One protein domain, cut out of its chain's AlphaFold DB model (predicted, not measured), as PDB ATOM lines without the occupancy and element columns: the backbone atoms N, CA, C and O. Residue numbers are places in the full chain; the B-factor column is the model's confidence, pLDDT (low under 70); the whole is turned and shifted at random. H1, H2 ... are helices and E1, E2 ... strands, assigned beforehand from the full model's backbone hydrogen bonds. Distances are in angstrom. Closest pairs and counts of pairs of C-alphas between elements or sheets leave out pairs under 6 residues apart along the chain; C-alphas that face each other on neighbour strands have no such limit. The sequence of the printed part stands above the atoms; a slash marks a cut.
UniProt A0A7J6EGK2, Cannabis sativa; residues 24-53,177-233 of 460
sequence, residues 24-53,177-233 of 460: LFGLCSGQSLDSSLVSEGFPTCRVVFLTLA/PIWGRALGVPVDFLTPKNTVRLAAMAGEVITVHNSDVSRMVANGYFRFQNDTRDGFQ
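This is residues 24 to 53 and 177 to 233 of the 460 residues of a protein of Cannabis sativa (UniProt A0A7J6EGK2). A small, strongly twisted sheet of three strands has the helix H2 packed slantwise over one face and the short helix H3 at one end, while the first stretch, residues 24 to 53, is a loose strand-less arm that runs out to the tiny helix H1 and folds back. Residues 34 to 41, of which 35 to 38 belong to H1, stick out. The printed part has 87 residues with three named helices and three named strands, in the order H1 E1 H2 E2 H3 E3; the sheet runs E1, E3, E2, all antiparallel. The class is mixed, helices and strands, with under half of the residues in named elements. The whole is compact, with a radius of gyration of the C-alphas of 13.2 A and spans of 35 by 30 by 29 A.

H1 is residues 35 to 38, 5.2 A long, from C-alpha 35 at (-29.932, -59.473, 19.230). After the cut, E1 is residues 178 to 183, 16.0 A, from C-alpha 178 at (-22.195, -51.534, 43.625). H2 is residues 192 to 200, 12.3 A, and E2 is residues 204 to 209, 14.6 A. H3 is residues 213 to 219, 9.7 A. E3 is residues 221 to 227, 19.8 A, ending at C-alpha 227 at (-27.996, -54.855, 43.255).

H1 is not on the sheet and is apart from H2, E2, H3 and E3. E1, an edge strand, is antiparallel to the inner strand E3 at 151 degrees, with N 180 and O 224 at 2.8 A. H2 is on the sheet at a height of 8.5 A, over E3, only just not over E2, on which 2 of its 9 C-alphas fall; on the local plane it stands at 51 degrees to E3, slantwise to the strands. The closest C-alphas of H2 and E3, Ala 199 and Phe 224, are 6.2 A apart. E1, H2 and E2 form a split strand-helix-strand unit, two strands running the same way with E3 between them, and its crossover is right-handed. E2, the other edge strand, is antiparallel to E3 at 145 degrees, with N 206 and O 225 at 2.8 A. H3 only grazes the sheet with residues 213 to 219. H2 and H3 are close but not clearly touching, their closest C-alphas, Pro 192 and Val 213, 7.2 A apart. In H2 and H3 every O i to N i+4 pair is within hydrogen-bond range; H1 is too short for such a pair.

The C-alphas farthest apart, those of Leu 24 and Asp 212, are 39.0 A apart. Residues 54 to 176 are not printed, and C-alphas 53 and 177 are 13.8 A apart across the cut. Of the links that are printed whole, none is long. Mean pLDDT of the printed part is 73.0, and residues 24 to 53 and 230 to 233 are under 70.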
ATOM      1  N   LEU A  24       0.656 -58.855  29.020       22.89
ATOM      2  CA  LEU A  24      -0.552 -59.652  29.196       22.89
ATOM      3  C   LEU A  24      -1.536 -58.922  30.121       22.89
ATOM      4  O   LEU A  24      -1.254 -58.741  31.302       22.89
ATOM      5  N   PHE A  25      -2.717 -58.590  29.605       24.00
ATOM      6  CA  PHE A  25      -3.924 -58.439  30.414       24.00
ATOM      7  C   PHE A  25      -4.937 -59.470  29.927       24.00
ATOM      8  O   PHE A  25      -5.261 -59.526  28.740       24.00
ATOM      9  N   GLY A  26      -5.378 -60.330  30.848       21.75
ATOM     10  CA  GLY A  26      -6.384 -61.351  30.589       21.75
ATOM     11  C   GLY A  26      -7.694 -60.706  30.146       21.75
ATOM     12  O   GLY A  26      -8.314 -59.956  30.894       21.75
ATOM     13  N   LEU A  27      -8.090 -60.989  28.908       24.19
ATOM     14  CA  LEU A  27      -9.414 -60.698  28.379       24.19
ATOM     15  C   LEU A  27     -10.363 -61.794  28.871       24.19
ATOM     16  O   LEU A  27     -10.293 -62.923  28.391       24.19
ATOM     17  N   CYS A  28     -11.259 -61.470  29.803       25.91
ATOM     18  CA  CYS A  28     -12.462 -62.275  29.998       25.91
ATOM     19  C   CYS A  28     -13.451 -61.972  28.860       25.91
ATOM     20  O   CYS A  28     -13.591 -60.831  28.417       25.91
ATOM     21  N   SER A  29     -14.073 -63.033  28.353       31.16
ATOM     22  CA  SER A  29     -14.914 -63.103  27.154       31.16
ATOM     23  C   SER A  29     -15.904 -61.943  27.008       31.16
ATOM     24  O   SER A  29     -16.781 -61.755  27.851       31.16
ATOM     25  N   GLY A  30     -15.813 -61.212  25.893       31.56
ATOM     26  CA  GLY A  30     -16.844 -60.262  25.491       31.56
ATOM     27  C   GLY A  30     -18.132 -61.001  25.138       31.56
ATOM     28  O   GLY A  30     -18.154 -61.774  24.184       31.56
ATOM     29  N   GLN A  31     -19.199 -60.762  25.896       40.16
ATOM     30  CA  GLN A  31     -20.537 -61.161  25.477       40.16
ATOM     31  C   GLN A  31     -21.026 -60.186  24.401       40.16
ATOM     32  O   GLN A  31     -20.950 -58.966  24.565       40.16
ATOM     33  N   SER A  32     -21.489 -60.730  23.274       40.69
ATOM     34  CA  SER A  32     -22.277 -59.969  22.305       40.69
ATOM     35  C   SER A  32     -23.617 -59.629  22.948       40.69
ATOM     36  O   SER A  32     -24.222 -60.484  23.591       40.69
ATOM     37  N   LEU A  33     -24.060 -58.384  22.784       44.25
ATOM     38  CA  LEU A  33     -25.369 -57.933  23.247       44.25
ATOM     39  C   LEU A  33     -26.482 -58.800  22.648       44.25
ATOM     40  O   LEU A  33     -26.338 -59.333  21.544       44.25
ATOM     41  N   ASP A  34     -27.586 -58.894  23.387       45.50
ATOM     42  CA  ASP A  34     -28.840 -59.488  22.932       45.50
ATOM     43  C   ASP A  34     -29.227 -58.927  21.551       45.50
ATOM     44  O   ASP A  34     -29.241 -57.709  21.337       45.50
ATOM     45  N   SER A  35     -29.532 -59.816  20.601       50.28
ATOM     46  CA  SER A  35     -29.932 -59.473  19.230       50.28
ATOM     47  C   SER A  35     -31.145 -58.539  19.175       50.28
ATOM     48  O   SER A  35     -31.319 -57.830  18.186       50.28
ATOM     49  N   SER A  36     -31.939 -58.476  20.252       49.25
ATOM     50  CA  SER A  36     -33.068 -57.550  20.408       49.25
ATOM     51  C   SER A  36     -32.671 -56.064  20.413       49.25
ATOM     52  O   SER A  36     -33.482 -55.206  20.073       49.25
ATOM     53  N   LEU A  37     -31.423 -55.730  20.766       50.59
ATOM     54  CA  LEU A  37     -30.908 -54.354  20.718       50.59
ATOM     55  C   LEU A  37     -30.385 -53.973  19.329       50.59
ATOM     56  O   LEU A  37     -30.410 -52.803  18.949       50.59
ATOM     57  N   VAL A  38     -29.929 -54.960  18.555       54.44
ATOM     58  CA  VAL A  38     -29.403 -54.742  17.200       54.44
ATOM     59  C   VAL A  38     -30.532 -54.349  16.243       54.44
ATOM     60  O   VAL A  38     -30.322 -53.506  15.373       54.44
ATOM     61  N   SER A  39     -31.751 -54.866  16.443       53.25
ATOM     62  CA  SER A  39     -32.923 -54.492  15.636       53.25
ATOM     63  C   SER A  39     -33.379 -53.041  15.815       53.25
ATOM     64  O   SER A  39     -34.086 -52.526  14.956       53.25
ATOM     65  N   GLU A  40     -32.969 -52.359  16.889       60.84
ATOM     66  CA  GLU A  40     -33.328 -50.957  17.151       60.84
ATOM     67  C   GLU A  40     -32.265 -49.954  16.642       60.84
ATOM     68  O   GLU A  40     -32.350 -48.763  16.928       60.84
ATOM     69  N   GLY A  41     -31.256 -50.405  15.881       60.12
ATOM     70  CA  GLY A  41     -30.255 -49.517  15.274       60.12
ATOM     71  C   GLY A  41     -29.221 -48.954  16.256       60.12
ATOM     72  O   GLY A  41     -28.576 -47.944  15.968       60.12
ATOM     73  N   PHE A  42     -29.037 -49.591  17.416       54.16
ATOM     74  CA  PHE A  42     -28.002 -49.190  18.365       54.16
ATOM     75  C   PHE A  42     -26.614 -49.449  17.751       54.16
ATOM     76  O   PHE A  42     -26.333 -50.583  17.346       54.16
ATOM     77  N   PRO A  43     -25.705 -48.453  17.701       56.94
ATOM     78  CA  PRO A  43     -24.309 -48.726  17.403       56.94
ATOM     79  C   PRO A  43     -23.793 -49.732  18.435       56.94
ATOM     80  O   PRO A  43     -24.198 -49.690  19.599       56.94
ATOM     81  N   THR A  44     -22.924 -50.651  18.010       52.84
ATOM     82  CA  THR A  44     -22.360 -51.720  18.844       52.84
ATOM     83  C   THR A  44     -21.553 -51.136  20.004       52.84
ATOM     84  O   THR A  44     -20.331 -51.000  19.971       52.84
ATOM     85  N   CYS A  45     -22.255 -50.765  21.068       48.25
ATOM     86  CA  CYS A  45     -21.668 -50.215  22.266       48.25
ATOM     87  C   CYS A  45     -21.138 -51.393  23.081       48.25
ATOM     88  O   CYS A  45     -21.891 -52.094  23.754       48.25
ATOM     89  N   ARG A  46     -19.829 -51.656  22.999       47.22
ATOM     90  CA  ARG A  46     -19.179 -52.611  23.903       47.22
ATOM     91  C   ARG A  46     -19.139 -52.002  25.297       47.22
ATOM     92  O   ARG A  46     -18.205 -51.284  25.647       47.22
ATOM     93  N   VAL A  47     -20.166 -52.294  26.086       45.47
ATOM     94  CA  VAL A  47     -20.157 -52.020  27.519       45.47
ATOM     95  C   VAL A  47     -19.262 -53.071  28.165       45.47
ATOM     96  O   VAL A  47     -19.666 -54.205  28.399       45.47
ATOM     97  N   VAL A  48     -17.995 -52.718  28.374       42.50
ATOM     98  CA  VAL A  48     -17.067 -53.570  29.119       42.50
ATOM     99  C   VAL A  48     -17.344 -53.339  30.591       42.50
ATOM    100  O   VAL A  48     -16.939 -52.318  31.136       42.50
ATOM    101  N   PHE A  49     -18.044 -54.266  31.231       44.12
ATOM    102  CA  PHE A  49     -18.164 -54.275  32.679       44.12
ATOM    103  C   PHE A  49     -16.852 -54.805  33.268       44.12
ATOM    104  O   PHE A  49     -16.527 -55.976  33.105       44.12
ATOM    105  N   LEU A  50     -16.098 -53.964  33.983       41.44
ATOM    106  CA  LEU A  50     -15.136 -54.448  34.980       41.44
ATOM    107  C   LEU A  50     -15.909 -54.793  36.252       41.44
ATOM    108  O   LEU A  50     -15.701 -54.217  37.317       41.44
ATOM    109  N   THR A  51     -16.857 -55.709  36.124       45.84
ATOM    110  CA  THR A  51     -17.294 -56.491  37.263       45.84
ATOM    111  C   THR A  51     -16.173 -57.493  37.484       45.84
ATOM    112  O   THR A  51     -16.035 -58.463  36.745       45.84
ATOM    113  N   LEU A  52     -15.316 -57.254  38.483       48.50
ATOM    114  CA  LEU A  52     -14.676 -58.400  39.126       48.50
ATOM    115  C   LEU A  52     -15.847 -59.284  39.541       48.50
ATOM    116  O   LEU A  52     -16.650 -58.859  40.378       48.50
ATOM    117  N   ALA A  53     -16.013 -60.431  38.878       57.84
ATOM    118  CA  ALA A  53     -17.034 -61.386  39.267       57.84
ATOM    119  C   ALA A  53     -16.854 -61.607  40.767       57.84
ATOM    120  O   ALA A  53     -15.712 -61.736  41.224       57.84
ATOM    121  N   PRO A 177     -24.904 -53.293  47.103       85.31
ATOM    122  CA  PRO A 177     -25.098 -52.408  45.985       85.31
ATOM    123  C   PRO A 177     -23.756 -51.834  45.517       85.31
ATOM    124  O   PRO A 177     -23.025 -51.207  46.293       85.31
ATOM    125  N   ILE A 178     -23.435 -52.026  44.238       86.81
ATOM    126  CA  ILE A 178     -22.195 -51.534  43.625       86.81
ATOM    127  C   ILE A 178     -22.503 -50.307  42.782       86.81
ATOM    128  O   ILE A 178     -23.423 -50.304  41.966       86.81
ATOM    129  N   TRP A 179     -21.687 -49.268  42.954       88.44
ATOM    130  CA  TRP A 179     -21.688 -48.114  42.067       88.44
ATOM    131  C   TRP A 179     -20.890 -48.412  40.796       88.44
ATOM    132  O   TRP A 179     -19.679 -48.623  40.845       88.44
ATOM    133  N   GLY A 180     -21.572 -48.382  39.657       90.75
ATOM    134  CA  GLY A 180     -20.997 -48.455  38.323       90.75
ATOM    135  C   GLY A 180     -20.921 -47.088  37.643       90.75
ATOM    136  O   GLY A 180     -21.619 -46.132  38.002       90.75
ATOM    137  N   ARG A 181     -20.057 -46.987  36.631       93.00
ATOM    138  CA  ARG A 181     -19.977 -45.832  35.731       93.00
ATOM    139  C   ARG A 181     -19.945 -46.316  34.288       93.00
ATOM    140  O   ARG A 181     -19.015 -47.020  33.920       93.00
ATOM    141  N   ALA A 182     -20.908 -45.895  33.478       92.44
ATOM    142  CA  ALA A 182     -20.908 -46.161  32.043       92.44
ATOM    143  C   ALA A 182     -20.249 -44.991  31.303       92.44
ATOM    144  O   ALA A 182     -20.696 -43.850  31.421       92.44
ATOM    145  N   LEU A 183     -19.174 -45.278  30.569       92.25
ATOM    146  CA  LEU A 183     -18.370 -44.312  29.814       92.25
ATOM    147  C   LEU A 183     -18.568 -44.521  28.311       92.25
ATOM    148  O   LEU A 183     -18.784 -45.646  27.867       92.25
ATOM    149  N   GLY A 184     -18.454 -43.442  27.532       90.25
ATOM    150  CA  GLY A 184     -18.473 -43.524  26.066       90.25
ATOM    151  C   GLY A 184     -19.839 -43.864  25.465       90.25
ATOM    152  O   GLY A 184     -19.907 -44.313  24.325       90.25
ATOM    153  N   VAL A 185     -20.921 -43.655  26.217       92.06
ATOM    154  CA  VAL A 185     -22.283 -43.771  25.689       92.06
ATOM    155  C   VAL A 185     -22.525 -42.579  24.760       92.06
ATOM    156  O   VAL A 185     -22.327 -41.442  25.206       92.06
ATOM    157  N   PRO A 186     -22.901 -42.788  23.483       93.81
ATOM    158  CA  PRO A 186     -23.110 -41.672  22.574       93.81
ATOM    159  C   PRO A 186     -24.223 -40.750  23.085       93.81
ATOM    160  O   PRO A 186     -25.163 -41.205  23.737       93.81
ATOM    161  N   VAL A 187     -24.113 -39.454  22.790       93.00
ATOM    162  CA  VAL A 187     -24.989 -38.408  23.349       93.00
ATOM    163  C   VAL A 187     -26.465 -38.689  23.078       93.00
ATOM    164  O   VAL A 187     -27.274 -38.610  23.999       93.00
ATOM    165  N   ASP A 188     -26.796 -39.136  21.869       93.44
ATOM    166  CA  ASP A 188     -28.175 -39.453  21.468       93.44
ATOM    167  C   ASP A 188     -28.764 -40.646  22.247       93.44
ATOM    168  O   ASP A 188     -29.979 -40.816  22.338       93.44
ATOM    169  N   PHE A 189     -27.902 -41.458  22.868       91.69
ATOM    170  CA  PHE A 189     -28.283 -42.600  23.696       91.69
ATOM    171  C   PHE A 189     -28.328 -42.278  25.192       91.69
ATOM    172  O   PHE A 189     -28.822 -43.103  25.962       91.69
ATOM    173  N   LEU A 190     -27.883 -41.093  25.625       92.88
ATOM    174  CA  LEU A 190     -27.941 -40.647  27.021       92.88
ATOM    175  C   LEU A 190     -29.343 -40.146  27.408       92.88
ATOM    176  O   LEU A 190     -29.506 -39.050  27.929       92.88
ATOM    177  N   THR A 191     -30.377 -40.957  27.179       93.50
ATOM    178  CA  THR A 191     -31.739 -40.678  27.663       93.50
ATOM    179  C   THR A 191     -31.987 -41.372  29.008       93.50
ATOM    180  O   THR A 191     -31.401 -42.429  29.266       93.50
ATOM    181  N   PRO A 192     -32.889 -40.866  29.875       94.12
ATOM    182  CA  PRO A 192     -33.197 -41.523  31.148       94.12
ATOM    183  C   PRO A 192     -33.618 -42.991  30.971       94.12
ATOM    184  O   PRO A 192     -33.126 -43.867  31.674       94.12
ATOM    185  N   LYS A 193     -34.436 -43.289  29.954       95.19
ATOM    186  CA  LYS A 193     -34.868 -44.659  29.635       95.19
ATOM    187  C   LYS A 193     -33.695 -45.560  29.226       95.19
ATOM    188  O   LYS A 193     -33.577 -46.679  29.724       95.19
ATOM    189  N   ASN A 194     -32.811 -45.075  28.354       94.44
ATOM    190  CA  ASN A 194     -31.667 -45.857  27.880       94.44
ATOM    191  C   ASN A 194     -30.616 -46.056  28.972       94.44
ATOM    192  O   ASN A 194     -30.042 -47.134  29.064       94.44
ATOM    193  N   THR A 195     -30.382 -45.060  29.828       94.75
ATOM    194  CA  THR A 195     -29.417 -45.169  30.935       94.75
ATOM    195  C   THR A 195     -29.850 -46.213  31.963       94.75
ATOM    196  O   THR A 195     -29.016 -47.005  32.393       94.75
ATOM    197  N   VAL A 196     -31.149 -46.303  32.280       95.44
ATOM    198  CA  VAL A 196     -31.706 -47.389  33.105       95.44
ATOM    199  C   VAL A 196     -31.550 -48.738  32.404       95.44
ATOM    200  O   VAL A 196     -31.084 -49.685  33.026       95.44
ATOM    201  N   ARG A 197     -31.863 -48.834  31.104       94.69
ATOM    202  CA  ARG A 197     -31.718 -50.086  30.340       94.69
ATOM    203  C   ARG A 197     -30.260 -50.559  30.278       94.69
ATOM    204  O   ARG A 197     -30.004 -51.740  30.466       94.69
ATOM    205  N   LEU A 198     -29.314 -49.641  30.072       93.06
ATOM    206  CA  LEU A 198     -27.872 -49.907  30.082       93.06
ATOM    207  C   LEU A 198     -27.370 -50.287  31.481       93.06
ATOM    208  O   LEU A 198     -26.575 -51.212  31.607       93.06
ATOM    209  N   ALA A 199     -27.837 -49.610  32.535       93.94
ATOM    210  CA  ALA A 199     -27.526 -49.984  33.913       93.94
ATOM    211  C   ALA A 199     -28.067 -51.382  34.246       93.94
ATOM    212  O   ALA A 199     -27.351 -52.177  34.851       93.94
ATOM    213  N   ALA A 200     -29.271 -51.720  33.773       93.31
ATOM    214  CA  ALA A 200     -29.924 -53.009  34.013       93.31
ATOM    215  C   ALA A 200     -29.164 -54.201  33.415       93.31
ATOM    216  O   ALA A 200     -29.366 -55.347  33.811       93.31
ATOM    217  N   MET A 201     -28.253 -53.942  32.477       89.88
ATOM    218  CA  MET A 201     -27.362 -54.963  31.933       89.88
ATOM    219  C   MET A 201     -26.315 -55.449  32.942       89.88
ATOM    220  O   MET A 201     -25.805 -56.552  32.790       89.88
ATOM    221  N   ALA A 202     -25.988 -54.643  33.957       88.19
ATOM    222  CA  ALA A 202     -25.051 -55.021  35.016       88.19
ATOM    223  C   ALA A 202     -25.724 -55.671  36.238       88.19
ATOM    224  O   ALA A 202     -25.016 -56.107  37.141       88.19
ATOM    225  N   GLY A 203     -27.055 -55.677  36.323       90.38
ATOM    226  CA  GLY A 203     -27.798 -56.165  37.487       90.38
ATOM    227  C   GLY A 203     -29.112 -55.418  37.685       90.38
ATOM    228  O   GLY A 203     -29.504 -54.605  36.851       90.38
ATOM    229  N   GLU A 204     -29.793 -55.678  38.795       92.00
ATOM    230  CA  GLU A 204     -31.015 -54.954  39.146       92.00
ATOM    231  C   GLU A 204     -30.667 -53.497  39.479       92.00
ATOM    232  O   GLU A 204     -29.839 -53.229  40.347       92.00
ATOM    233  N   VAL A 205     -31.258 -52.538  38.767       94.06
ATOM    234  CA  VAL A 205     -30.934 -51.118  38.955       94.06
ATOM    235  C   VAL A 205     -31.636 -50.592  40.194       94.06
ATOM    236  O   VAL A 205     -32.858 -50.493  40.222       94.06
ATOM    237  N   ILE A 206     -30.856 -50.166  41.183       93.88
ATOM    238  CA  ILE A 206     -31.370 -49.479  42.371       93.88
ATOM    239  C   ILE A 206     -31.580 -48.002  42.048       93.88
ATOM    240  O   ILE A 206     -32.629 -47.428  42.333       93.88
ATOM    241  N   THR A 207     -30.571 -47.356  41.456       94.38
ATOM    242  CA  THR A 207     -30.658 -45.936  41.097       94.38
ATOM    243  C   THR A 207     -29.702 -45.559  39.972       94.38
ATOM    244  O   THR A 207     -28.616 -46.118  39.836       94.38
ATOM    245  N   VAL A 208     -30.088 -44.568  39.168       94.25
ATOM    246  CA  VAL A 208     -29.219 -43.909  38.186       94.25
ATOM    247  C   VAL A 208     -29.003 -42.473  38.651       94.25
ATOM    248  O   VAL A 208     -29.934 -41.673  38.725       94.25
ATOM    249  N   HIS A 209     -27.764 -42.142  39.001       90.12
ATOM    250  CA  HIS A 209     -27.418 -40.843  39.564       90.12
ATOM    251  C   HIS A 209     -27.277 -39.785  38.468       90.12
ATOM    252  O   HIS A 209     -26.660 -40.033  37.431       90.12
ATOM    253  N   ASN A 210     -27.758 -38.569  38.755       78.25
ATOM    254  CA  ASN A 210     -27.866 -37.458  37.805       78.25
ATOM    255  C   ASN A 210     -28.672 -37.843  36.560       78.25
ATOM    256  O   ASN A 210     -28.134 -37.796  35.461       78.25
ATOM    257  N   SER A 211     -29.960 -38.164  36.721       79.56
ATOM    258  CA  SER A 211     -30.899 -38.375  35.604       79.56
ATOM    259  C   SER A 211     -31.018 -37.175  34.644       79.56
ATOM    260  O   SER A 211     -31.606 -37.304  33.573       79.56
ATOM    261  N   ASP A 212     -30.438 -36.022  35.000       90.94
ATOM    262  CA  ASP A 212     -30.249 -34.874  34.118       90.94
ATOM    263  C   ASP A 212     -29.257 -35.195  32.989       90.94
ATOM    264  O   ASP A 212     -28.033 -35.224  33.172       90.94
ATOM    265  N   VAL A 213     -29.823 -35.383  31.799       89.75
ATOM    266  CA  VAL A 213     -29.117 -35.639  30.541       89.75
ATOM    267  C   VAL A 213     -28.019 -34.608  30.292       89.75
ATOM    268  O   VAL A 213     -26.915 -34.978  29.904       89.75
ATOM    269  N   SER A 214     -28.260 -33.331  30.597       92.12
ATOM    270  CA  SER A 214     -27.294 -32.250  30.364       92.12
ATOM    271  C   SER A 214     -25.998 -32.494  31.137       92.12
ATOM    272  O   SER A 214     -24.897 -32.343  30.606       92.12
ATOM    273  N   ARG A 215     -26.121 -32.948  32.392       90.00
ATOM    274  CA  ARG A 215     -24.976 -33.317  33.233       90.00
ATOM    275  C   ARG A 215     -24.307 -34.598  32.757       90.00
ATOM    276  O   ARG A 215     -23.085 -34.685  32.844       90.00
ATOM    277  N   MET A 216     -25.059 -35.590  32.286       91.50
ATOM    278  CA  MET A 216     -24.466 -36.818  31.742       91.50
ATOM    279  C   MET A 216     -23.619 -36.522  30.503       91.50
ATOM    280  O   MET A 216     -22.478 -36.972  30.417       91.50
ATOM    281  N   VAL A 217     -24.157 -35.711  29.589       89.69
ATOM    282  CA  VAL A 217     -23.489 -35.282  28.356       89.69
ATOM    283  C   VAL A 217     -22.240 -34.468  28.680       89.69
ATOM    284  O   VAL A 217     -21.166 -34.784  28.174       89.69
ATOM    285  N   ALA A 218     -22.343 -33.487  29.582       91.88
ATOM    286  CA  ALA A 218     -21.198 -32.681  30.006       91.88
ATOM    287  C   ALA A 218     -20.083 -33.524  30.650       91.88
ATOM    288  O   ALA A 218     -18.901 -33.251  30.451       91.88
ATOM    289  N   ASN A 219     -20.450 -34.561  31.408       88.44
ATOM    290  CA  ASN A 219     -19.492 -35.456  32.054       88.44
ATOM    291  C   ASN A 219     -18.954 -36.555  31.120       88.44
ATOM    292  O   ASN A 219     -17.928 -37.156  31.433       88.44
ATOM    293  N   GLY A 220     -19.640 -36.860  30.013       87.88
ATOM    294  CA  GLY A 220     -19.331 -37.997  29.138       87.88
ATOM    295  C   GLY A 220     -19.566 -39.370  29.787       87.88
ATOM    296  O   GLY A 220     -19.047 -40.384  29.311       87.88
ATOM    297  N   TYR A 221     -20.302 -39.411  30.903       90.75
ATOM    298  CA  TYR A 221     -20.652 -40.633  31.623       90.75
ATOM    299  C   TYR A 221     -21.906 -40.452  32.473       90.75
ATOM    300  O   TYR A 221     -22.232 -39.345  32.904       90.75
ATOM    301  N   PHE A 222     -22.532 -41.572  32.828       93.50
ATOM    302  CA  PHE A 222     -23.505 -41.624  33.917       93.50
ATOM    303  C   PHE A 222     -23.078 -42.639  34.979       93.50
ATOM    304  O   PHE A 222     -22.270 -43.539  34.724       93.50
ATOM    305  N   ARG A 223     -23.568 -42.451  36.206       93.00
ATOM    306  CA  ARG A 223     -23.330 -43.374  37.321       93.00
ATOM    307  C   ARG A 223     -24.625 -44.080  37.657       93.00
ATOM    308  O   ARG A 223     -25.688 -43.472  37.611       93.00
ATOM    309  N   PHE A 224     -24.517 -45.337  38.029       94.06
ATOM    310  CA  PHE A 224     -25.652 -46.140  38.440       94.06
ATOM    311  C   PHE A 224     -25.257 -46.989  39.638       94.06
ATOM    312  O   PHE A 224     -24.072 -47.218  39.877       94.06
ATOM    313  N   GLN A 225     -26.242 -47.419  40.402       92.38
ATOM    314  CA  GLN A 225     -26.087 -48.332  41.514       92.38
ATOM    315  C   GLN A 225     -26.946 -49.549  41.219       92.38
ATOM    316  O   GLN A 225     -28.144 -49.395  40.977       92.38
ATOM    317  N   ASN A 226     -26.336 -50.729  41.248       91.25
ATOM    318  CA  ASN A 226     -27.035 -51.983  41.000       91.25
ATOM    319  C   ASN A 226     -26.953 -52.907  42.203       91.25
ATOM    320  O   ASN A 226     -25.933 -52.931  42.894       91.25
ATOM    321  N   ASP A 227     -28.003 -53.694  42.390       88.31
ATOM    322  CA  ASP A 227     -27.996 -54.855  43.255       88.31
ATOM    323  C   ASP A 227     -27.347 -56.043  42.539       88.31
ATOM    324  O   ASP A 227     -27.630 -56.350  41.378       88.31
ATOM    325  N   THR A 228     -26.447 -56.716  43.245       79.69
ATOM    326  CA  THR A 228     -25.727 -57.889  42.749       79.69
ATOM    327  C   THR A 228     -26.494 -59.197  42.947       79.69
ATOM    328  O   THR A 228     -26.016 -60.223  42.471       79.69
ATOM    329  N   ARG A 229     -27.637 -59.192  43.653       79.12
ATOM    330  CA  ARG A 229     -28.420 -60.405  43.969       79.12
ATOM    331  C   ARG A 229     -28.890 -61.168  42.730       79.12
ATOM    332  O   ARG A 229     -28.680 -62.375  42.647       79.12
ATOM    333  N   ASP A 230     -29.414 -60.451  41.742       63.53
ATOM    334  CA  ASP A 230     -30.138 -61.075  40.623       63.53
ATOM    335  C   ASP A 230     -29.324 -61.162  39.323       63.53
ATOM    336  O   ASP A 230     -29.715 -61.835  38.369       63.53
ATOM    337  N   GLY A 231     -28.175 -60.485  39.255       54.03
ATOM    338  CA  GLY A 231     -27.433 -60.298  38.003       54.03
ATOM    339  C   GLY A 231     -26.591 -61.492  37.545       54.03
ATOM    340  O   GLY A 231     -26.203 -61.535  36.380       54.03
ATOM    341  N   PHE A 232     -26.287 -62.442  38.436       50.66
ATOM    342  CA  PHE A 232     -25.321 -63.515  38.157       50.66
ATOM    343  C   PHE A 232     -25.924 -64.919  38.083       50.66
ATOM    344  O   PHE A 232     -25.207 -65.859  37.739       50.66
ATOM    345  N   GLN A 233     -27.225 -65.080  38.359       50.56
ATOM    346  CA  GLN A 233     -27.888 -66.336  38.026       50.56
ATOM    347  C   GLN A 233     -27.911 -66.472  36.505       50.56
ATOM    348  O   GLN A 233     -28.433 -65.627  35.779       50.56
TER     349      GLN A 233